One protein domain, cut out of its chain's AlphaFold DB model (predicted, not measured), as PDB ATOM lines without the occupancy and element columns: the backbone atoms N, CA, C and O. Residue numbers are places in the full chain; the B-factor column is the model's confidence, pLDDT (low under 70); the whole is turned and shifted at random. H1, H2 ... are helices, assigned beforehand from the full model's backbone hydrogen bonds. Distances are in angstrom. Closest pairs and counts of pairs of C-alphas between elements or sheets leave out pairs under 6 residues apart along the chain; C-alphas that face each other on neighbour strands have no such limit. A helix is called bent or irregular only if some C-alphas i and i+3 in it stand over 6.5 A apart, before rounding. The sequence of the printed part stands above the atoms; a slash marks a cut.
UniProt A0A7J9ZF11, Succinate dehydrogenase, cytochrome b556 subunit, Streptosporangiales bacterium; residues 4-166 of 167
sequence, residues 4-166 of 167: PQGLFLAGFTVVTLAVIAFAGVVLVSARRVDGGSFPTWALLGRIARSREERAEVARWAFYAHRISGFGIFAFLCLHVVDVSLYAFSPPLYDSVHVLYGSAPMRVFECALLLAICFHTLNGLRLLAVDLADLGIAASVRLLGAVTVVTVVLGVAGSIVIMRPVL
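This is residues 4 to 166 of the 167 residues of the protein "Succinate dehydrogenase, cytochrome b556 subunit" of Streptosporangiales bacterium (UniProt A0A7J9ZF11). One long helix, H3, makes the long axis, with H1 packed along one side and the H5-H6 hairpin on the other, H5 crossing H3. H4 folds back at one end of H3, and tiny H2 lies near the other. The 163 printed residues hold six named helices, H1 to H6, and no named strand: all helix, 58 by 33 by 32 A, only just loose, close to compact (radius of gyration of the C-alphas 18.6 A).

H1, residues 4 to 33, touches the hub H3, residues 51 to 88, at its residues 63 to 78 alone, opposite ways at a shallow tilt of 18 degrees; closest C-alphas Ala 23 and Ile 67, 5.7 A. H2, residues 41 to 44, is close to H3 but not clearly touching: C-alphas of Leu 43 and Val 57, 7.5 A. H4, residues 90 to 100, forms a hairpin with H3, touching residues 82 to 86 alone; closest C-alphas Leu 85 and Tyr 93, 5.1 A. H5, residues 103 to 131, touches H3 with residues 112 to 123 alone, at a steep tilt of 54 degrees; closest C-alphas Ser 68 and Ala 115, 5.1 A. H6, residues 136 to 166, forms a hairpin with H5; closest C-alphas Leu 114 and Gly 154, 5.0 A. Every O i to N i+4 pair is within hydrogen-bond range in H1 and H5, but 32 of 34 in H3, 5 of 7 in H4 and 25 of 27 in H6.

H1 begins at C-alpha 4 (226.681, 243.216, 138.277); H6 ends at C-alpha 166 (228.370, 215.954, 135.929). H3 is 55.5 A long. H6 is irregular: C-alphas 161 and 164 are 7.4 A apart.

The C-alphas farthest apart, Ser 50 and Pro 91, are 58.5 A apart. The printed part has no cut and no long link. Residues 35 to 36 and 41 to 49 have pLDDT under 70.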
ATOM      1  N   PRO A   4     226.594 243.569 139.699       90.31
ATOM      2  CA  PRO A   4     226.681 243.216 138.277       90.31
ATOM      3  C   PRO A   4     225.985 241.894 137.936       90.31
ATOM      4  O   PRO A   4     225.250 241.813 136.956       90.31
ATOM      5  N   GLN A   5     226.150 240.880 138.790       91.12
ATOM      6  CA  GLN A   5     225.475 239.589 138.650       91.12
ATOM      7  C   GLN A   5     223.950 239.726 138.737       91.12
ATOM      8  O   GLN A   5     223.227 239.134 137.938       91.12
ATOM      9  N   GLY A   6     223.448 240.535 139.675       91.69
ATOM     10  CA  GLY A   6     222.016 240.804 139.805       91.69
ATOM     11  C   GLY A   6     221.429 241.528 138.592       91.69
ATOM     12  O   GLY A   6     220.367 241.144 138.107       91.69
ATOM     13  N   LEU A   7     222.134 242.536 138.068       91.25
ATOM     14  CA  LEU A   7     221.717 243.275 136.872       91.25
ATOM     15  C   LEU A   7     221.706 242.384 135.626       91.25
ATOM     16  O   LEU A   7     220.750 242.423 134.854       91.25
ATOM     17  N   PHE A   8     222.728 241.543 135.466       91.25
ATOM     18  CA  PHE A   8     222.775 240.560 134.390       91.25
ATOM     19  C   PHE A   8     221.594 239.583 134.468       91.25
ATOM     20  O   PHE A   8     220.896 239.393 133.475       91.25
ATOM     21  N   LEU A   9     221.307 239.019 135.648       91.94
ATOM     22  CA  LEU A   9     220.173 238.105 135.826       91.94
ATOM     23  C   LEU A   9     218.828 238.777 135.556       91.94
ATOM     24  O   LEU A   9     217.947 238.152 134.966       91.94
ATOM     25  N   ALA A  10     218.664 240.040 135.947       93.25
ATOM     26  CA  ALA A  10     217.469 240.809 135.624       93.25
ATOM     27  C   ALA A  10     217.317 240.979 134.102       93.25
ATOM     28  O   ALA A  10     216.251 240.683 133.559       93.25
ATOM     29  N   GLY A  11     218.389 241.366 133.402       92.25
ATOM     30  CA  GLY A  11     218.404 241.473 131.939       92.25
ATOM     31  C   GLY A  11     218.102 240.142 131.247       92.25
ATOM     32  O   GLY A  11     217.207 240.067 130.404       92.25
ATOM     33  N   PHE A  12     218.771 239.067 131.664       93.12
ATOM     34  CA  PHE A  12     218.527 237.708 131.180       93.12
ATOM     35  C   PHE A  12     217.078 237.259 131.412       93.12
ATOM     36  O   PHE A  12     216.459 236.663 130.530       93.12
ATOM     37  N   THR A  13     216.505 237.583 132.573       93.06
ATOM     38  CA  THR A  13     215.108 237.268 132.899       93.06
ATOM     39  C   THR A  13     214.152 238.003 131.968       93.06
ATOM     40  O   THR A  13     213.258 237.377 131.407       93.06
ATOM     41  N   VAL A  14     214.354 239.304 131.742       94.81
ATOM     42  CA  VAL A  14     213.533 240.095 130.810       94.81
ATOM     43  C   VAL A  14     213.590 239.509 129.399       94.81
ATOM     44  O   VAL A  14     212.547 239.307 128.776       94.81
ATOM     45  N   VAL A  15     214.789 239.173 128.917       93.75
ATOM     46  CA  VAL A  15     214.984 238.540 127.605       93.75
ATOM     47  C   VAL A  15     214.263 237.192 127.536       93.75
ATOM     48  O   VAL A  15     213.514 236.935 126.595       93.75
ATOM     49  N   THR A  16     214.414 236.355 128.560       93.44
ATOM     50  CA  THR A  16     213.756 235.044 128.632       93.44
ATOM     51  C   THR A  16     212.233 235.183 128.631       93.44
ATOM     52  O   THR A  16     211.549 234.474 127.894       93.44
ATOM     53  N   LEU A  17     211.685 236.136 129.388       95.88
ATOM     54  CA  LEU A  17     210.250 236.426 129.402       95.88
ATOM     55  C   LEU A  17     209.755 236.919 128.039       95.88
ATOM     56  O   LEU A  17     208.679 236.505 127.612       95.88
ATOM     57  N   ALA A  18     210.534 237.739 127.330       95.56
ATOM     58  CA  ALA A  18     210.196 238.171 125.976       95.56
ATOM     59  C   ALA A  18     210.145 236.985 124.998       95.56
ATOM     60  O   ALA A  18     209.205 236.880 124.207       95.56
ATOM     61  N   VAL A  19     211.102 236.055 125.085       95.69
ATOM     62  CA  VAL A  19     211.109 234.820 124.281       95.69
ATOM     63  C   VAL A  19     209.902 233.939 124.609       95.69
ATOM     64  O   VAL A  19     209.225 233.471 123.693       95.69
ATOM     65  N   ILE A  20     209.579 233.756 125.892       95.94
ATOM     66  CA  ILE A  20     208.404 232.988 126.333       95.94
ATOM     67  C   ILE A  20     207.109 233.643 125.841       95.94
ATOM     68  O   ILE A  20     206.235 232.952 125.315       95.94
ATOM     69  N   ALA A  21     206.984 234.964 125.969       96.94
ATOM     70  CA  ALA A  21     205.816 235.705 125.509       96.94
ATOM     71  C   ALA A  21     205.640 235.576 123.991       96.94
ATOM     72  O   ALA A  21     204.546 235.258 123.524       96.94
ATOM     73  N   PHE A  22     206.720 235.736 123.221       97.12
ATOM     74  CA  PHE A  22     206.697 235.551 121.772       97.12
ATOM     75  C   PHE A  22     206.311 234.119 121.386       97.12
ATOM     76  O   PHE A  22     205.436 233.922 120.540       97.12
ATOM     77  N   ALA A  23     206.898 233.111 122.038       94.81
ATOM     78  CA  ALA A  23     206.521 231.718 121.829       94.81
ATOM     79  C   ALA A  23     205.032 231.492 122.137       94.81
ATOM     80  O   ALA A  23     204.332 230.857 121.349       94.81
ATOM     81  N   GLY A  24     204.519 232.077 123.222       94.06
ATOM     82  CA  GLY A  24     203.099 232.055 123.572       94.06
ATOM     83  C   GLY A  24     202.212 232.663 122.485       94.06
ATOM     84  O   GLY A  24     201.227 232.043 122.089       94.06
ATOM     85  N   VAL A  25     202.586 233.824 121.939       94.75
ATOM     86  CA  VAL A  25     201.873 234.467 120.820       94.75
ATOM     87  C   VAL A  25     201.856 233.565 119.588       94.75
ATOM     88  O   VAL A  25     200.795 233.359 118.998       94.75
ATOM     89  N   VAL A  26     202.998 232.976 119.221       92.94
ATOM     90  CA  VAL A  26     203.093 232.056 118.077       92.94
ATOM     91  C   VAL A  26     202.210 230.826 118.290       92.94
ATOM     92  O   VAL A  26     201.464 230.446 117.389       92.94
ATOM     93  N   LEU A  27     202.230 230.230 119.484       91.00
ATOM     94  CA  LEU A  27     201.423 229.051 119.804       91.00
ATOM     95  C   LEU A  27     199.922 229.366 119.843       91.00
ATOM     96  O   LEU A  27     199.120 228.575 119.350       91.00
ATOM     97  N   VAL A  28     199.520 230.516 120.387       90.44
ATOM     98  CA  VAL A  28     198.119 230.966 120.365       90.44
ATOM     99  C   VAL A  28     197.668 231.258 118.934       90.44
ATOM    100  O   VAL A  28     196.560 230.876 118.561       90.44
ATOM    101  N   SER A  29     198.524 231.877 118.116       89.00
ATOM    102  CA  SER A  29     198.254 232.099 116.692       89.00
ATOM    103  C   SER A  29     198.053 230.774 115.959       89.00
ATOM    104  O   SER A  29     197.070 230.638 115.235       89.00
ATOM    105  N   ALA A  30     198.910 229.781 116.214       87.75
ATOM    106  CA  ALA A  30     198.787 228.445 115.635       87.75
ATOM    107  C   ALA A  30     197.434 227.789 115.963       87.75
ATOM    108  O   ALA A  30     196.833 227.152 115.103       87.75
ATOM    109  N   ARG A  31     196.915 227.985 117.189       83.62
ATOM    110  CA  ARG A  31     195.583 227.488 117.593       83.62
ATOM    111  C   ARG A  31     194.444 228.143 116.829       83.62
ATOM    112  O   ARG A  31     193.483 227.470 116.480       83.62
ATOM    113  N   ARG A  32     194.509 229.466 116.681       84.69
ATOM    114  CA  ARG A  32     193.378 230.270 116.200       84.69
ATOM    115  C   ARG A  32     193.271 230.289 114.682       84.69
ATOM    116  O   ARG A  32     192.159 230.325 114.176       84.69
ATOM    117  N   VAL A  33     194.405 230.315 113.988       80.94
ATOM    118  CA  VAL A  33     194.453 230.538 112.537       80.94
ATOM    119  C   VAL A  33     194.522 229.219 111.776       80.94
ATOM    120  O   VAL A  33     193.816 229.046 110.790       80.94
ATOM    121  N   ASP A  34     195.335 228.273 112.252       77.94
ATOM    122  CA  ASP A  34     195.754 227.142 111.422       77.94
ATOM    123  C   ASP A  34     195.005 225.829 111.723       77.94
ATOM    124  O   ASP A  34     195.169 224.854 110.993       77.94
ATOM    125  N   GLY A  35     194.179 225.786 112.779       68.38
ATOM    126  CA  GLY A  35     193.145 224.762 113.033       68.38
ATOM    127  C   GLY A  35     193.589 223.296 113.196       68.38
ATOM    128  O   GLY A  35     192.748 222.440 113.460       68.38
ATOM    129  N   GLY A  36     194.874 222.972 113.032       68.31
ATOM    130  CA  GLY A  36     195.386 221.600 113.090       68.31
ATOM    131  C   GLY A  36     195.707 221.096 114.503       68.31
ATOM    132  O   GLY A  36     195.744 221.860 115.470       68.31
ATOM    133  N   SER A  37     195.965 219.790 114.638       72.44
ATOM    134  CA  SER A  37     196.253 219.162 115.933       72.44
ATOM    135  C   SER A  37     197.537 219.671 116.599       72.44
ATOM    136  O   SER A  37     198.498 220.109 115.956       72.44
ATOM    137  N   PHE A  38     197.543 219.586 117.935       73.19
ATOM    138  CA  PHE A  38     198.714 219.863 118.770       73.19
ATOM    139  C   PHE A  38     199.827 218.835 118.555       73.19
ATOM    140  O   PHE A  38     199.527 217.686 118.217       73.19
ATOM    141  N   PRO A  39     201.101 219.210 118.791       72.25
ATOM    142  CA  PRO A  39     202.198 218.266 118.729       72.25
ATOM    143  C   PRO A  39     201.966 217.229 119.822       72.25
ATOM    144  O   PRO A  39     202.009 217.531 121.013       72.25
ATOM    145  N   THR A  40     201.664 216.006 119.405       74.25
ATOM    146  CA  THR A  40     201.489 214.853 120.286       74.25
ATOM    147  C   THR A  40     202.524 213.799 119.931       74.25
ATOM    148  O   THR A  40     203.011 213.749 118.801       74.25
ATOM    149  N   TRP A  41     202.835 212.897 120.862       67.56
ATOM    150  CA  TRP A  41     203.717 211.759 120.572       67.56
ATOM    151  C   TRP A  41     203.179 210.873 119.434       67.56
ATOM    152  O   TRP A  41     203.952 210.297 118.673       67.56
ATOM    153  N   ALA A  42     201.855 210.838 119.246       68.19
ATOM    154  CA  ALA A  42     201.205 210.150 118.131       68.19
ATOM    155  C   ALA A  42     201.549 210.757 116.758       68.19
ATOM    156  O   ALA A  42     201.538 210.042 115.757       68.19
ATOM    157  N   LEU A  43     201.876 212.051 116.709       67.56
ATOM    158  CA  LEU A  43     202.207 212.788 115.490       67.56
ATOM    159  C   LEU A  43     203.544 212.307 114.896       67.56
ATOM    160  O   LEU A  43     203.667 212.163 113.682       67.56
ATOM    161  N   LEU A  44     204.502 211.920 115.750       64.31
ATOM    162  CA  LEU A  44     205.768 211.306 115.326       64.31
ATOM    163  C   LEU A  44     205.556 209.933 114.664       64.31
ATOM    164  O   LEU A  44     206.183 209.629 113.652       64.31
ATOM    165  N   GLY A  45     204.612 209.129 115.165       61.25
ATOM    166  CA  GLY A  45     204.247 207.824 114.586       61.25
ATOM    167  C   GLY A  45     203.412 207.900 113.297       61.25
ATOM    168  O   GLY A  45     203.030 206.867 112.733       61.25
ATOM    169  N   ARG A  46     203.088 209.116 112.843       65.25
ATOM    170  CA  ARG A  46     202.218 209.411 111.693       65.25
ATOM    171  C   ARG A  46     202.918 210.169 110.564       65.25
ATOM    172  O   ARG A  46     202.333 210.332 109.503       65.25
ATOM    173  N   ILE A  47     204.199 210.515 110.730       61.03
ATOM    174  CA  ILE A  47     205.035 211.262 109.763       61.03
ATOM    175  C   ILE A  47     204.999 210.695 108.320       61.03
ATOM    176  O   ILE A  47     205.323 211.398 107.358       61.03
ATOM    177  N   ALA A  48     204.591 209.434 108.133       60.66
ATOM    178  CA  ALA A  48     204.696 208.727 106.864       60.66
ATOM    179  C   ALA A  48     203.378 208.335 106.165       60.66
ATOM    180  O   ALA A  48     203.477 207.854 105.032       60.66
ATOM    181  N   ARG A  49     202.184 208.511 106.757       63.94
ATOM    182  CA  ARG A  49     200.970 207.837 106.245       63.94
ATOM    183  C   ARG A  49     200.152 208.659 105.236       63.94
ATOM    184  O   ARG A  49     199.851 208.119 104.173       63.94
ATOM    185  N   SER A  50     199.878 209.945 105.462       74.31
ATOM    186  CA  SER A  50     199.058 210.774 104.550       74.31
ATOM    187  C   SER A  50     199.708 212.116 104.164       74.31
ATOM    188  O   SER A  50     200.731 212.526 104.716       74.31
ATOM    189  N   ARG A  51     199.151 212.812 103.156       75.81
ATOM    190  CA  ARG A  51     199.574 214.187 102.802       75.81
ATOM    191  C   ARG A  51     199.247 215.188 103.915       75.81
ATOM    192  O   ARG A  51     200.030 216.103 104.142       75.81
ATOM    193  N   GLU A  52     198.132 214.989 104.607       78.88
ATOM    194  CA  GLU A  52     197.668 215.847 105.702       78.88
ATOM    195  C   GLU A  52     198.605 215.763 106.912       78.88
ATOM    196  O   GLU A  52     199.030 216.788 107.439       78.88
ATOM    197  N   GLU A  53     199.032 214.554 107.289       77.19
ATOM    198  CA  GLU A  53     199.983 214.344 108.390       77.19
ATOM    199  C   GLU A  53     201.364 214.941 108.068       77.19
ATOM    200  O   GLU A  53     202.012 215.546 108.921       77.19
ATOM    201  N   ARG A  54     201.806 214.841 106.806       81.75
ATOM    202  CA  ARG A  54     203.033 215.498 106.322       81.75
ATOM    203  C   ARG A  54     202.945 217.020 106.415       81.75
ATOM    204  O   ARG A  54     203.902 217.658 106.854       81.75
ATOM    205  N   ALA A  55     201.809 217.591 106.017       82.88
ATOM    206  CA  ALA A  55     201.565 219.025 106.108       82.88
ATOM    207  C   ALA A  55     201.550 219.499 107.570       82.88
ATOM    208  O   ALA A  55     202.092 220.553 107.890       82.88
ATOM    209  N   GLU A  56     201.005 218.692 108.475       84.38
ATOM    210  CA  GLU A  56     200.995 218.989 109.900       84.38
ATOM    211  C   GLU A  56     202.396 219.003 110.531       84.38
ATOM    212  O   GLU A  56     202.729 219.921 111.283       84.38
ATOM    213  N   VAL A  57     203.248 218.036 110.195       85.69
ATOM    214  CA  VAL A  57     204.641 218.004 110.672       85.69
ATOM    215  C   VAL A  57     205.421 219.214 110.146       85.69
ATOM    216  O   VAL A  57     206.149 219.867 110.896       85.69
ATOM    217  N   ALA A  58     205.226 219.564 108.870       87.75
ATOM    218  CA  ALA A  58     205.835 220.746 108.268       87.75
ATOM    219  C   ALA A  58     205.358 222.052 108.934       87.75
ATOM    220  O   ALA A  58     206.167 222.951 109.177       87.75
ATOM    221  N   ARG A  59     204.072 222.132 109.304       89.19
ATOM    222  CA  ARG A  59     203.489 223.264 110.042       89.19
ATOM    223  C   ARG A  59     204.153 223.456 111.407       89.19
ATOM    224  O   ARG A  59     204.530 224.571 111.759       89.19
ATOM    225  N   TRP A  60     204.373 222.381 112.164       90.50
ATOM    226  CA  TRP A  60     205.073 222.474 113.451       90.50
ATOM    227  C   TRP A  60     206.538 222.890 113.304       90.50
ATOM    228  O   TRP A  60     207.020 223.720 114.081       90.50
ATOM    229  N   ALA A  61     207.227 222.397 112.274       93.06
ATOM    230  CA  ALA A  61     208.586 222.832 111.966       93.06
ATOM    231  C   ALA A  61     208.662 224.330 111.623       93.06
ATOM    232  O   ALA A  61     209.634 224.993 111.986       93.06
ATOM    233  N   PHE A  62     207.630 224.883 110.979       93.44
ATOM    234  CA  PHE A  62     207.531 226.316 110.707       93.44
ATOM    235  C   PHE A  62     207.456 227.153 111.995       93.44
ATOM    236  O   PHE A  62     208.225 228.106 112.147       93.44
ATOM    237  N   TYR A  63     206.609 226.791 112.966       94.88
ATOM    238  CA  TYR A  63     206.566 227.526 114.238       94.88
ATOM    239  C   TYR A  63     207.861 227.379 115.032       94.88
ATOM    240  O   TYR A  63     208.369 228.371 115.554       94.88
ATOM    241  N   ALA A  64     208.423 226.167 115.087       95.69
ATOM    242  CA  ALA A  64     209.699 225.923 115.751       95.69
ATOM    243  C   ALA A  64     210.817 226.800 115.159       95.69
ATOM    244  O   ALA A  64     211.624 227.360 115.900       95.69
ATOM    245  N   HIS A  65     210.833 226.994 113.836       97.75
ATOM    246  CA  HIS A  65     211.821 227.836 113.161       97.75
ATOM    247  C   HIS A  65     211.679 229.319 113.536       97.75
ATOM    248  O   HIS A  65     212.680 229.987 113.783       97.75
ATOM    249  N   ARG A  66     210.443 229.821 113.656       96.50
ATOM    250  CA  ARG A  66     210.168 231.205 114.086       96.50
ATOM    251  C   ARG A  66     210.543 231.444 115.544       96.50
ATOM    252  O   ARG A  66     211.175 232.449 115.853       96.50
ATOM    253  N   ILE A  67     210.155 230.525 116.429       97.69
ATOM    254  CA  ILE A  67     210.446 230.623 117.865       97.69
ATOM    255  C   ILE A  67     211.959 230.566 118.100       97.69
ATOM    256  O   ILE A  67     212.491 231.420 118.804       97.69
ATOM    257  N   SER A  68     212.656 229.615 117.469       98.19
ATOM    258  CA  SER A  68     214.120 229.523 117.556       98.19
ATOM    259  C   SER A  68     214.810 230.765 116.992       98.19
ATOM    260  O   SER A  68     215.692 231.296 117.653       98.19
ATOM    261  N   GLY A  69     214.370 231.290 115.843       98.00
ATOM    262  CA  GLY A  69     214.941 232.507 115.257       98.00
ATOM    263  C   GLY A  69     214.823 233.724 116.175       98.00
ATOM    264  O   GLY A  69     215.803 234.436 116.388       98.00
ATOM    265  N   PHE A  70     213.653 233.930 116.788       98.06
ATOM    266  CA  PHE A  70     213.470 235.002 117.768       98.06
ATOM    267  C   PHE A  70     214.309 234.782 119.034       98.06
ATOM    268  O   PHE A  70     214.925 235.723 119.527       98.06
ATOM    269  N   GLY A  71     214.377 233.546 119.539       97.19
ATOM    270  CA  GLY A  71     215.213 233.197 120.690       97.19
ATOM    271  C   GLY A  71     216.699 233.472 120.447       97.19
ATOM    272  O   GLY A  71     217.355 234.074 121.292       97.19
ATOM    273  N   ILE A  72     217.210 233.105 119.268       97.81
ATOM    274  CA  ILE A  72     218.594 233.368 118.852       97.81
ATOM    275  C   ILE A  72     218.839 234.872 118.728       97.81
ATOM    276  O   ILE A  72     219.837 235.361 119.243       97.81
ATOM    277  N   PHE A  73     217.930 235.620 118.096       97.25
ATOM    278  CA  PHE A  73     218.033 237.077 118.009       97.25
ATOM    279  C   PHE A  73     218.094 237.732 119.397       97.25
ATOM    280  O   PHE A  73     218.972 238.549 119.665       97.25
ATOM    281  N   ALA A  74     217.196 237.338 120.302       95.25
ATOM    282  CA  ALA A  74     217.147 237.876 121.654       95.25
ATOM    283  C   ALA A  74     218.419 237.531 122.456       95.25
ATOM    284  O   ALA A  74     218.960 238.394 123.151       95.25
ATOM    285  N   PHE A  75     218.937 236.306 122.299       94.62
ATOM    286  CA  PHE A  75     220.242 235.913 122.830       94.62
ATOM    287  C   PHE A  75     221.371 236.766 122.247       94.62
ATOM    288  O   PHE A  75     222.186 237.256 123.016       94.62
ATOM    289  N   LEU A  76     221.412 236.993 120.930       95.81
ATOM    290  CA  LEU A  76     222.459 237.792 120.285       95.81
ATOM    291  C   LEU A  76     222.512 239.221 120.835       95.81
ATOM    292  O   LEU A  76     223.602 239.722 121.097       95.81
ATOM    293  N   CYS A  77     221.361 239.856 121.078       94.12
ATOM    294  CA  CYS A  77     221.315 241.174 121.718       94.12
ATOM    295  C   CYS A  77     221.986 241.167 123.101       94.12
ATOM    296  O   CYS A  77     222.802 242.039 123.395       94.12
ATOM    297  N   LEU A  78     221.672 240.173 123.938       92.62
ATOM    298  CA  LEU A  78     222.283 240.021 125.261       92.62
ATOM    299  C   LEU A  78     223.772 239.656 125.164       92.62
ATOM    300  O   LEU A  78     224.589 240.199 125.902       92.62
ATOM    301  N   HIS A  79     224.130 238.785 124.224       93.69
ATOM    302  CA  HIS A  79     225.485 238.294 124.009       93.69
ATOM    303  C   HIS A  79     226.442 239.403 123.563       93.69
ATOM    304  O   HIS A  79     227.565 239.480 124.055       93.69
ATOM    305  N   VAL A  80     225.995 240.301 122.679       95.25
ATOM    306  CA  VAL A  80     226.788 241.470 122.266       95.25
ATOM    307  C   VAL A  80     227.096 242.365 123.465       95.25
ATOM    308  O   VAL A  80     228.240 242.785 123.628       95.25
ATOM    309  N   VAL A  81     226.107 242.628 124.326       92.44
ATOM    310  CA  VAL A  81     226.317 243.416 125.551       92.44
ATOM    311  C   VAL A  81     227.318 242.721 126.469       92.44
ATOM    312  O   VAL A  81     228.269 243.354 126.921       92.44
ATOM    313  N   ASP A  82     227.144 241.427 126.704       92.25
ATOM    314  CA  ASP A  82     227.983 240.646 127.608       92.25
ATOM    315  C   ASP A  82     229.448 240.560 127.149       92.25
ATOM    316  O   ASP A  82     230.357 240.927 127.893       92.25
ATOM    317  N   VAL A  83     229.701 240.195 125.889       94.06
ATOM    318  CA  VAL A  83     231.071 240.155 125.348       94.06
ATOM    319  C   VAL A  83     231.691 241.557 125.303       94.06
ATOM    320  O   VAL A  83     232.896 241.700 125.517       94.06
ATOM    321  N   SER A  84     230.893 242.616 125.107       94.19
ATOM    322  CA  SER A  84     231.411 243.990 125.152       94.19
ATOM    323  C   SER A  84     231.942 244.392 126.533       94.19
ATOM    324  O   SER A  84     232.851 245.223 126.605       94.19
ATOM    325  N   LEU A  85     231.465 243.770 127.627       94.19
ATOM    326  CA  LEU A  85     231.976 244.032 128.980       94.19
ATOM    327  C   LEU A  85     233.475 243.768 129.083       94.19
ATOM    328  O   LEU A  85     234.144 244.460 129.841       94.19
ATOM    329  N   TYR A  86     234.012 242.834 128.294       95.06
ATOM    330  CA  TYR A  86     235.447 242.569 128.267       95.06
ATOM    331  C   TYR A  86     236.254 243.821 127.888       95.06
ATOM    332  O   TYR A  86     237.282 244.108 128.497       95.06
ATOM    333  N   ALA A  87     235.760 244.603 126.925       95.12
ATOM    334  CA  ALA A  87     236.410 245.833 126.481       95.12
ATOM    335  C   ALA A  87     236.196 247.005 127.455       95.12
ATOM    336  O   ALA A  87     237.079 247.848 127.599       95.12
ATOM    337  N   PHE A  88     235.039 247.076 128.122       92.81
ATOM    338  CA  PHE A  88     234.712 248.182 129.031       92.81
ATOM    339  C   PHE A  88     235.253 247.993 130.452       92.81
ATOM    340  O   PHE A  88     235.683 248.953 131.088       92.81
ATOM    341  N   SER A  89     235.192 246.773 130.983       94.69
ATOM    342  CA  SER A  89     235.626 246.442 132.336       94.69
ATOM    343  C   SER A  89     235.831 244.927 132.484       94.69
ATOM    344  O   SER A  89     234.877 244.200 132.781       94.69
ATOM    345  N   PRO A  90     237.082 244.444 132.361       94.69
ATOM    346  CA  PRO A  90     237.409 243.038 132.595       94.69
ATOM    347  C   PRO A  90     236.901 242.495 133.947       94.69
ATOM    348  O   PRO A  90     236.329 241.408 133.962       94.69
ATOM    349  N   PRO A  91     236.955 243.251 135.069       94.19
ATOM    350  CA  PRO A  91     236.377 242.781 136.330       94.19
ATOM    351  C   PRO A  91     234.855 242.557 136.289       94.19
ATOM    352  O   PRO A  91     234.348 241.651 136.954       94.19
ATOM    353  N   LEU A  92     234.103 243.372 135.533       93.00
ATOM    354  CA  LEU A  92     232.660 243.164 135.358       93.00
ATOM    355  C   LEU A  92     232.384 241.934 134.495       93.00
ATOM    356  O   LEU A  92     231.509 241.141 134.847       93.00
ATOM    357  N   TYR A  93     233.148 241.768 133.413       93.75
ATOM    358  CA  TYR A  93     233.091 240.593 132.548       93.75
ATOM    359  C   TYR A  93     233.294 239.306 133.356       93.75
ATOM    360  O   TYR A  93     232.414 238.443 133.357       93.75
ATOM    361  N   ASP A  94     234.376 239.231 134.137       94.38
ATOM    362  CA  ASP A  94     234.689 238.074 134.980       94.38
ATOM    363  C   ASP A  94     233.573 237.810 136.004       94.38
ATOM    364  O   ASP A  94     233.135 236.673 136.185       94.38
ATOM    365  N   SER A  95     233.055 238.865 136.649       92.94
ATOM    366  CA  SER A  95     231.985 238.734 137.647       92.94
ATOM    367  C   SER A  95     230.697 238.150 137.059       92.94
ATOM    368  O   SER A  95     230.055 237.320 137.711       92.94
ATOM    369  N   VAL A  96     230.319 238.562 135.845       92.25
ATOM    370  CA  VAL A  96     229.149 238.037 135.126       92.25
ATOM    371  C   VAL A  96     229.405 236.613 134.624       92.25
ATOM    372  O   VAL A  96     228.533 235.757 134.769       92.25
ATOM    373  N   HIS A  97     230.610 236.308 134.137       93.06
ATOM    374  CA  HIS A  97     230.967 234.982 133.611       93.06
ATOM    375  C   HIS A  97     230.968 233.871 134.669       93.06
ATOM    376  O   HIS A  97     230.724 232.707 134.344       93.06
ATOM    377  N   VAL A  98     231.096 234.217 135.954       92.50
ATOM    378  CA  VAL A  98     230.829 233.274 137.056       92.50
ATOM    379  C   VAL A  98     229.395 232.720 136.998       92.50
ATOM    380  O   VAL A  98     229.188 231.541 137.288       92.50
ATOM    381  N   LEU A  99     228.398 233.523 136.599       91.44
ATOM    382  CA  LEU A  99     227.015 233.050 136.457       91.44
ATOM    383  C   LEU A  99     226.831 232.130 135.248       91.44
ATOM    384  O   LEU A  99     226.070 231.167 135.345       91.44
ATOM    385  N   TYR A 100     227.537 232.379 134.144       88.12
ATOM    386  CA  TYR A 100     227.515 231.489 132.977       88.12
ATOM    387  C   TYR A 100     228.042 230.093 133.293       88.12
ATOM    388  O   TYR A 100     227.489 229.098 132.840       88.12
ATOM    389  N   GLY A 101     229.036 229.996 134.178       90.50
ATOM    390  CA  GLY A 101     229.537 228.706 134.646       90.50
ATOM    391  C   GLY A 101     228.530 227.874 135.454       90.50
ATOM    392  O   GLY A 101     228.779 226.684 135.662       90.50
ATOM    393  N   SER A 102     227.418 228.462 135.911       93.44
ATOM    394  CA  SER A 102     226.437 227.791 136.772       93.44
ATOM    395  C   SER A 102     225.618 226.724 136.033       93.44
ATOM    396  O   SER A 102     225.333 226.834 134.841       93.44
ATOM    397  N   ALA A 103     225.178 225.694 136.763       94.62
ATOM    398  CA  ALA A 103     224.389 224.602 136.188       94.62
ATOM    399  C   ALA A 103     223.103 225.067 135.464       94.62
ATOM    400  O   ALA A 103     222.863 224.586 134.355       94.62
ATOM    401  N   PRO A 104     222.300 226.015 135.996       93.75
ATOM    402  CA  PRO A 104     221.129 226.520 135.276       93.75
ATOM    403  C   PRO A 104     221.479 227.197 133.948       93.75
ATOM    404  O   PRO A 104     220.771 226.995 132.961       93.75
ATOM    405  N   MET A 105     222.570 227.968 133.900       94.38
ATOM    406  CA  MET A 105     222.960 228.654 132.668       94.38
ATOM    407  C   MET A 105     223.505 227.680 131.622       94.38
ATOM    408  O   MET A 105     223.154 227.781 130.452       94.38
ATOM    409  N   ARG A 106     224.230 226.638 132.040       95.31
ATOM    410  CA  ARG A 106     224.639 225.544 131.144       95.31
ATOM    411  C   ARG A 106     223.452 224.781 130.546       95.31
ATOM    412  O   ARG A 106     223.486 224.405 129.376       95.31
ATOM    413  N   VAL A 107     222.369 224.584 131.303       95.94
ATOM    414  CA  VAL A 107     221.126 224.005 130.754       95.94
ATOM    415  C   VAL A 107     220.510 224.933 129.701       95.94
ATOM    416  O   VAL A 107     220.059 224.460 128.656       95.94
ATOM    417  N   PHE A 108     220.524 226.247 129.939       94.81
ATOM    418  CA  PHE A 108     220.112 227.229 128.934       94.81
ATOM    419  C   PHE A 108     221.000 227.177 127.680       94.81
ATOM    420  O   PHE A 108     220.466 227.150 126.572       94.81
ATOM    421  N   GLU A 109     222.325 227.073 127.825       96.06
ATOM    422  CA  GLU A 109     223.261 226.903 126.702       96.06
ATOM    423  C   GLU A 109     222.935 225.654 125.868       96.06
ATOM    424  O   GLU A 109     222.960 225.709 124.639       96.06
ATOM    425  N   CYS A 110     222.548 224.545 126.509       97.81
ATOM    426  CA  CYS A 110     222.106 223.334 125.807       97.81
ATOM    427  C   CYS A 110     220.826 223.575 124.985       97.81
ATOM    428  O   CYS A 110     220.723 223.144 123.832       97.81
ATOM    429  N   ALA A 111     219.845 224.286 125.553       96.88
ATOM    430  CA  ALA A 111     218.615 224.642 124.844       96.88
ATOM    431  C   ALA A 111     218.890 225.591 123.664       96.88
ATOM    432  O   ALA A 111     218.333 225.412 122.578       96.88
ATOM    433  N   LEU A 112     219.783 226.564 123.858       97.44
ATOM    434  CA  LEU A 112     220.221 227.488 122.820       97.44
ATOM    435  C   LEU A 112     220.963 226.757 121.692       97.44
ATOM    436  O   LEU A 112     220.686 227.019 120.522       97.44
ATOM    437  N   LEU A 113     221.836 225.797 122.016       98.31
ATOM    438  CA  LEU A 113     222.529 224.962 121.032       98.31
ATOM    439  C   LEU A 113     221.532 224.208 120.139       98.31
ATOM    440  O   LEU A 113     221.640 224.257 118.914       98.31
ATOM    441  N   LEU A 114     220.529 223.560 120.738       98.25
ATOM    442  CA  LEU A 114     219.464 222.882 119.991       98.25
ATOM    443  C   LEU A 114     218.688 223.854 119.093       98.25
ATOM    444  O   LEU A 114     218.408 223.526 117.937       98.25
ATOM    445  N   ALA A 115     218.365 225.048 119.600       98.12
ATOM    446  CA  ALA A 115     217.673 226.078 118.833       98.12
ATOM    447  C   ALA A 115     218.499 226.546 117.626       98.12
ATOM    448  O   ALA A 115     217.949 226.628 116.529       98.12
ATOM    449  N   ILE A 116     219.801 226.792 117.802       98.25
ATOM    450  CA  ILE A 116     220.724 227.186 116.727       98.25
ATOM    451  C   ILE A 116     220.820 226.080 115.674       98.25
ATOM    452  O   ILE A 116     220.565 226.341 114.499       98.25
ATOM    453  N   CYS A 117     221.114 224.839 116.082       98.44
ATOM    454  CA  CYS A 117     221.215 223.710 115.157       98.44
ATOM    455  C   CYS A 117     219.931 223.538 114.341       98.44
ATOM    456  O   CYS A 117     219.990 223.464 113.112       98.44
ATOM    457  N   PHE A 118     218.769 223.530 115.004       98.56
ATOM    458  CA  PHE A 118     217.492 223.406 114.313       98.56
ATOM    459  C   PHE A 118     217.245 224.581 113.369       98.56
ATOM    460  O   PHE A 118     216.889 224.368 112.213       98.56
ATOM    461  N   HIS A 119     217.417 225.818 113.841       98.56
ATOM    462  CA  HIS A 119     217.118 227.020 113.071       98.56
ATOM    463  C   HIS A 119     217.948 227.082 111.788       98.56
ATOM    464  O   HIS A 119     217.382 227.244 110.704       98.56
ATOM    465  N   THR A 120     219.261 226.874 111.900       98.38
ATOM    466  CA  THR A 120     220.187 226.897 110.766       98.38
ATOM    467  C   THR A 120     219.888 225.770 109.781       98.38
ATOM    468  O   THR A 120     219.698 226.029 108.593       98.38
ATOM    469  N   LEU A 121     219.777 224.525 110.251       98.44
ATOM    470  CA  LEU A 121     219.537 223.374 109.375       98.44
ATOM    471  C   LEU A 121     218.148 223.427 108.722       98.44
ATOM    472  O   LEU A 121     218.002 223.118 107.541       98.44
ATOM    473  N   ASN A 122     217.123 223.860 109.459       98.25
ATOM    474  CA  ASN A 122     215.782 224.040 108.912       98.25
ATOM    475  C   ASN A 122     215.724 225.204 107.910       98.25
ATOM    476  O   ASN A 122     215.002 225.101 106.922       98.25
ATOM    477  N   GLY A 123     216.494 226.276 108.124       97.62
ATOM    478  CA  GLY A 123     216.659 227.360 107.152       97.62
ATOM    479  C   GLY A 123     217.299 226.874 105.849       97.62
ATOM    480  O   GLY A 123     216.763 227.124 104.773       97.62
ATOM    481  N   LEU A 124     218.374 226.081 105.941       97.88
ATOM    482  CA  LEU A 124     218.999 225.445 104.773       97.88
ATOM    483  C   LEU A 124     218.047 224.481 104.056       97.88
ATOM    484  O   LEU A 124     218.030 224.430 102.830       97.88
ATOM    485  N   ARG A 125     217.218 223.741 104.801       96.75
ATOM    486  CA  ARG A 125     216.167 222.899 104.217       96.75
ATOM    487  C   ARG A 125     215.159 223.726 103.429       96.75
ATOM    488  O   ARG A 125     214.801 223.318 102.334       96.75
ATOM    489  N   LEU A 126     214.667 224.833 103.991       96.00
ATOM    490  CA  LEU A 126     213.730 225.721 103.294       96.00
ATOM    491  C   LEU A 126     214.349 226.247 101.995       96.00
ATOM    492  O   LEU A 126     213.755 226.072 100.940       96.00
ATOM    493  N   LEU A 127     215.592 226.732 102.055       97.44
ATOM    494  CA  LEU A 127     216.335 227.162 100.871       97.44
ATOM    495  C   LEU A 127     216.455 226.045  99.820       97.44
ATOM    496  O   LEU A 127     216.222 226.283  98.642       97.44
ATOM    497  N   ALA A 128     216.798 224.823 100.231       96.75
ATOM    498  CA  ALA A 128     216.909 223.690  99.316       96.75
ATOM    499  C   ALA A 128     215.562 223.308  98.683       96.75
ATOM    500  O   ALA A 128     215.523 222.947  97.509       96.75
ATOM    501  N   VAL A 129     214.466 223.384  99.445       95.12
ATOM    502  CA  VAL A 129     213.112 223.123  98.938       95.12
ATOM    503  C   VAL A 129     212.722 224.152  97.883       95.12
ATOM    504  O   VAL A 129     212.229 223.751  96.832       95.12
ATOM    505  N   ASP A 130     213.001 225.430  98.135       95.75
ATOM    506  CA  ASP A 130     212.636 226.524  97.235       95.75
ATOM    507  C   ASP A 130     213.515 226.548  95.971       95.75
ATOM    508  O   ASP A 130     213.009 226.725  94.867       95.75
ATOM    509  N   LEU A 131     214.830 226.328  96.106       97.50
ATOM    510  CA  LEU A 131     215.764 226.366  94.971       97.50
ATOM    511  C   LEU A 131     215.673 225.138  94.060       97.50
ATOM    512  O   LEU A 131     215.943 225.255  92.866       97.50
ATOM    513  N   ALA A 132     215.346 223.965  94.607       95.62
ATOM    514  CA  ALA A 132     215.280 222.714  93.850       95.62
ATOM    515  C   ALA A 132     213.840 222.239  93.575       95.62
ATOM    516  O   ALA A 132     213.662 221.094  93.159       95.62
ATOM    517  N   ASP A 133     212.837 223.090  93.827       94.06
ATOM    518  CA  ASP A 133     211.400 222.821  93.638       94.06
ATOM    519  C   ASP A 133     210.966 221.452  94.199       94.06
ATOM    520  O   ASP A 133     210.368 220.594  93.540       94.06
ATOM    521  N   LEU A 134     211.360 221.189  95.449       91.62
ATOM    522  CA  LEU A 134     211.144 219.885  96.065       91.62
ATOM    523  C   LEU A 134     209.692 219.728  96.518       91.62
ATOM    524  O   LEU A 134     209.197 220.447  97.386       91.62
ATOM    525  N   GLY A 135     209.032 218.675  96.036       89.31
ATOM    526  CA  GLY A 135     207.686 218.327  96.488       89.31
ATOM    527  C   GLY A 135     207.599 217.993  97.989       89.31
ATOM    528  O   GLY A 135     208.571 217.598  98.638       89.31
ATOM    529  N   ILE A 136     206.377 218.050  98.535       86.44
ATOM    530  CA  ILE A 136     206.064 217.854  99.969       86.44
ATOM    531  C   ILE A 136     206.707 216.585 100.559       86.44
ATOM    532  O   ILE A 136     207.207 216.598 101.684       86.44
ATOM    533  N   ALA A 137     206.722 215.479  99.811       86.62
ATOM    534  CA  ALA A 137     207.307 214.223 100.282       86.62
ATOM    535  C   ALA A 137     208.827 214.325 100.509       86.62
ATOM    536  O   ALA A 137     209.328 213.805 101.506       86.62
ATOM    537  N   ALA A 138     209.550 214.997  99.611       90.25
ATOM    538  CA  ALA A 138     210.985 215.225  99.750       90.25
ATOM    539  C   ALA A 138     211.274 216.225 100.879       90.25
ATOM    540  O   ALA A 138     212.115 215.946 101.732       90.25
ATOM    541  N   SER A 139     210.506 217.318 100.959       91.56
ATOM    542  CA  SER A 139     210.611 218.315 102.034       91.56
ATOM    543  C   SER A 139     210.462 217.695 103.433       91.56
ATOM    544  O   SER A 139     211.278 217.952 104.320       91.56
ATOM    545  N   VAL A 140     209.498 216.784 103.628       89.31
ATOM    546  CA  VAL A 140     209.322 216.086 104.915       89.31
ATOM    547  C   VAL A 140     210.454 215.101 105.218       89.31
ATOM    548  O   VAL A 140     210.859 214.987 106.374       89.31
ATOM    549  N   ARG A 141     211.015 214.412 104.214       90.31
ATOM    550  CA  ARG A 141     212.204 213.563 104.430       90.31
ATOM    551  C   ARG A 141     213.402 214.394 104.879       90.31
ATOM    552  O   ARG A 141     214.080 214.008 105.829       90.31
ATOM    553  N   LEU A 142     213.626 215.543 104.241       94.56
ATOM    554  CA  LEU A 142     214.687 216.465 104.639       94.56
ATOM    555  C   LEU A 142     214.440 217.039 106.034       94.56
ATOM    556  O   LEU A 142     215.380 217.140 106.812       94.56
ATOM    557  N   LEU A 143     213.193 217.357 106.393       94.19
ATOM    558  CA  LEU A 143     212.847 217.735 107.764       94.19
ATOM    559  C   LEU A 143     213.213 216.625 108.760       94.19
ATOM    560  O   LEU A 143     213.847 216.915 109.768       94.19
ATOM    561  N   GLY A 144     212.900 215.361 108.461       92.75
ATOM    562  CA  GLY A 144     213.322 214.231 109.292       92.75
ATOM    563  C   GLY A 144     214.843 214.174 109.482       92.75
ATOM    564  O   GLY A 144     215.315 214.051 110.611       92.75
ATOM    565  N   ALA A 145     215.610 214.343 108.400       95.38
ATOM    566  CA  ALA A 145     217.070 214.405 108.462       95.38
ATOM    567  C   ALA A 145     217.563 215.588 109.315       95.38
ATOM    568  O   ALA A 145     218.393 215.395 110.202       95.38
ATOM    569  N   VAL A 146     217.008 216.788 109.114       97.25
ATOM    570  CA  VAL A 146     217.303 217.986 109.918       97.25
ATOM    571  C   VAL A 146     217.051 217.729 111.401       97.25
ATOM    572  O   VAL A 146     217.903 218.058 112.226       97.25
ATOM    573  N   THR A 147     215.915 217.127 111.756       95.25
ATOM    574  CA  THR A 147     215.572 216.816 113.148       95.25
ATOM    575  C   THR A 147     216.564 215.830 113.758       95.25
ATOM    576  O   THR A 147     217.065 216.085 114.851       95.25
ATOM    577  N   VAL A 148     216.894 214.741 113.057       96.31
ATOM    578  CA  VAL A 148     217.864 213.747 113.548       96.31
ATOM    579  C   VAL A 148     219.236 214.382 113.754       96.31
ATOM    580  O   VAL A 148     219.810 214.246 114.831       96.31
ATOM    581  N   VAL A 149     219.739 215.125 112.766       98.12
ATOM    582  CA  VAL A 149     221.048 215.788 112.857       98.12
ATOM    583  C   VAL A 149     221.061 216.813 113.993       98.12
ATOM    584  O   VAL A 149     222.008 216.841 114.772       98.12
ATOM    585  N   THR A 150     219.991 217.598 114.146       98.12
ATOM    586  CA  THR A 150     219.838 218.550 115.258       98.12
ATOM    587  C   THR A 150     219.942 217.849 116.607       98.12
ATOM    588  O   THR A 150     220.682 218.307 117.472       98.12
ATOM    589  N   VAL A 151     219.214 216.745 116.801       97.69
ATOM    590  CA  VAL A 151     219.219 216.009 118.072       97.69
ATOM    591  C   VAL A 151     220.587 215.388 118.332       97.69
ATOM    592  O   VAL A 151     221.100 215.517 119.436       97.69
ATOM    593  N   VAL A 152     221.208 214.765 117.329       98.25
ATOM    594  CA  VAL A 152     222.531 214.141 117.476       98.25
ATOM    595  C   VAL A 152     223.591 215.178 117.848       98.25
ATOM    596  O   VAL A 152     224.291 214.998 118.843       98.25
ATOM    597  N   LEU A 153     223.686 216.279 117.094       98.00
ATOM    598  CA  LEU A 153     224.658 217.342 117.363       98.00
ATOM    599  C   LEU A 153     224.361 218.060 118.682       98.00
ATOM    600  O   LEU A 153     225.272 218.299 119.474       98.00
ATOM    601  N   GLY A 154     223.089 218.360 118.939       97.94
ATOM    602  CA  GLY A 154     222.650 219.028 120.156       97.94
ATOM    603  C   GLY A 154     222.933 218.199 121.403       97.94
ATOM    604  O   GLY A 154     223.485 218.731 122.360       97.94
ATOM    605  N   VAL A 155     222.633 216.896 121.395       97.56
ATOM    606  CA  VAL A 155     222.926 215.995 122.524       97.56
ATOM    607  C   VAL A 155     224.431 215.833 122.710       97.56
ATOM    608  O   VAL A 155     224.913 215.980 123.831       97.56
ATOM    609  N   ALA A 156     225.185 215.592 121.633       97.94
ATOM    610  CA  ALA A 156     226.638 215.457 121.715       97.94
ATOM    611  C   ALA A 156     227.295 216.718 122.305       97.94
ATOM    612  O   ALA A 156     228.098 216.619 123.232       97.94
ATOM    613  N   GLY A 157     226.909 217.906 121.830       97.75
ATOM    614  CA  GLY A 157     227.391 219.173 122.379       97.75
ATOM    615  C   GLY A 157     226.910 219.423 123.809       97.75
ATOM    616  O   GLY A 157     227.698 219.851 124.646       97.75
ATOM    617  N   SER A 158     225.662 219.072 124.133       97.31
ATOM    618  CA  SER A 158     225.119 219.208 125.492       97.31
ATOM    619  C   SER A 158     225.875 218.346 126.506       97.31
ATOM    620  O   SER A 158     226.098 218.789 127.627       97.31
ATOM    621  N   ILE A 159     226.337 217.148 126.127       96.69
ATOM    622  CA  ILE A 159     227.190 216.312 126.991       96.69
ATOM    623  C   ILE A 159     228.503 217.039 127.317       96.69
ATOM    624  O   ILE A 159     228.948 217.024 128.465       96.69
ATOM    625  N   VAL A 160     229.107 217.714 126.334       96.50
ATOM    626  CA  VAL A 160     230.333 218.503 126.535       96.50
ATOM    627  C   VAL A 160     230.064 219.717 127.426       96.50
ATOM    628  O   VAL A 160     230.813 219.947 128.376       96.50
ATOM    629  N   ILE A 161     228.979 220.455 127.168       96.31
ATOM    630  CA  ILE A 161     228.555 221.612 127.972       96.31
ATOM    631  C   ILE A 161     228.269 221.190 129.416       96.31
ATOM    632  O   ILE A 161     228.643 221.890 130.351       96.31
ATOM    633  N   MET A 162     227.645 220.040 129.643       96.44
ATOM    634  CA  MET A 162     227.278 219.609 130.993       96.44
ATOM    635  C   MET A 162     228.410 218.909 131.741       96.44
ATOM    636  O   MET A 162     228.309 218.745 132.955       96.44
ATOM    637  N   ARG A 163     229.505 218.533 131.067       95.56
ATOM    638  CA  ARG A 163     230.610 217.776 131.674       95.56
ATOM    639  C   ARG A 163     231.088 218.354 133.016       95.56
ATOM    640  O   ARG A 163     231.144 217.566 133.949       95.56
ATOM    641  N   PRO A 164     231.342 219.670 133.179       92.06
ATOM    642  CA  PRO A 164     231.824 220.226 134.451       92.06
ATOM    643  C   PRO A 164     230.820 220.173 135.609       92.06
ATOM    644  O   PRO A 164     231.195 220.420 136.746       92.06
ATOM    645  N   VAL A 165     229.539 219.925 135.325       90.88
ATOM    646  CA  VAL A 165     228.477 219.777 136.336       90.88
ATOM    647  C   VAL A 165     228.275 218.307 136.709       90.88
ATOM    648  O   VAL A 165     227.801 218.007 137.799       90.88
ATOM    649  N   LEU A 166     228.590 217.395 135.787       86.50
ATOM    650  CA  LEU A 166     228.370 215.954 135.929       86.50
ATOM    651  C   LEU A 166     229.591 215.198 136.478       86.50
ATOM    652  O   LEU A 166     229.443 214.041 136.869       86.50
TER     653      LEU A 166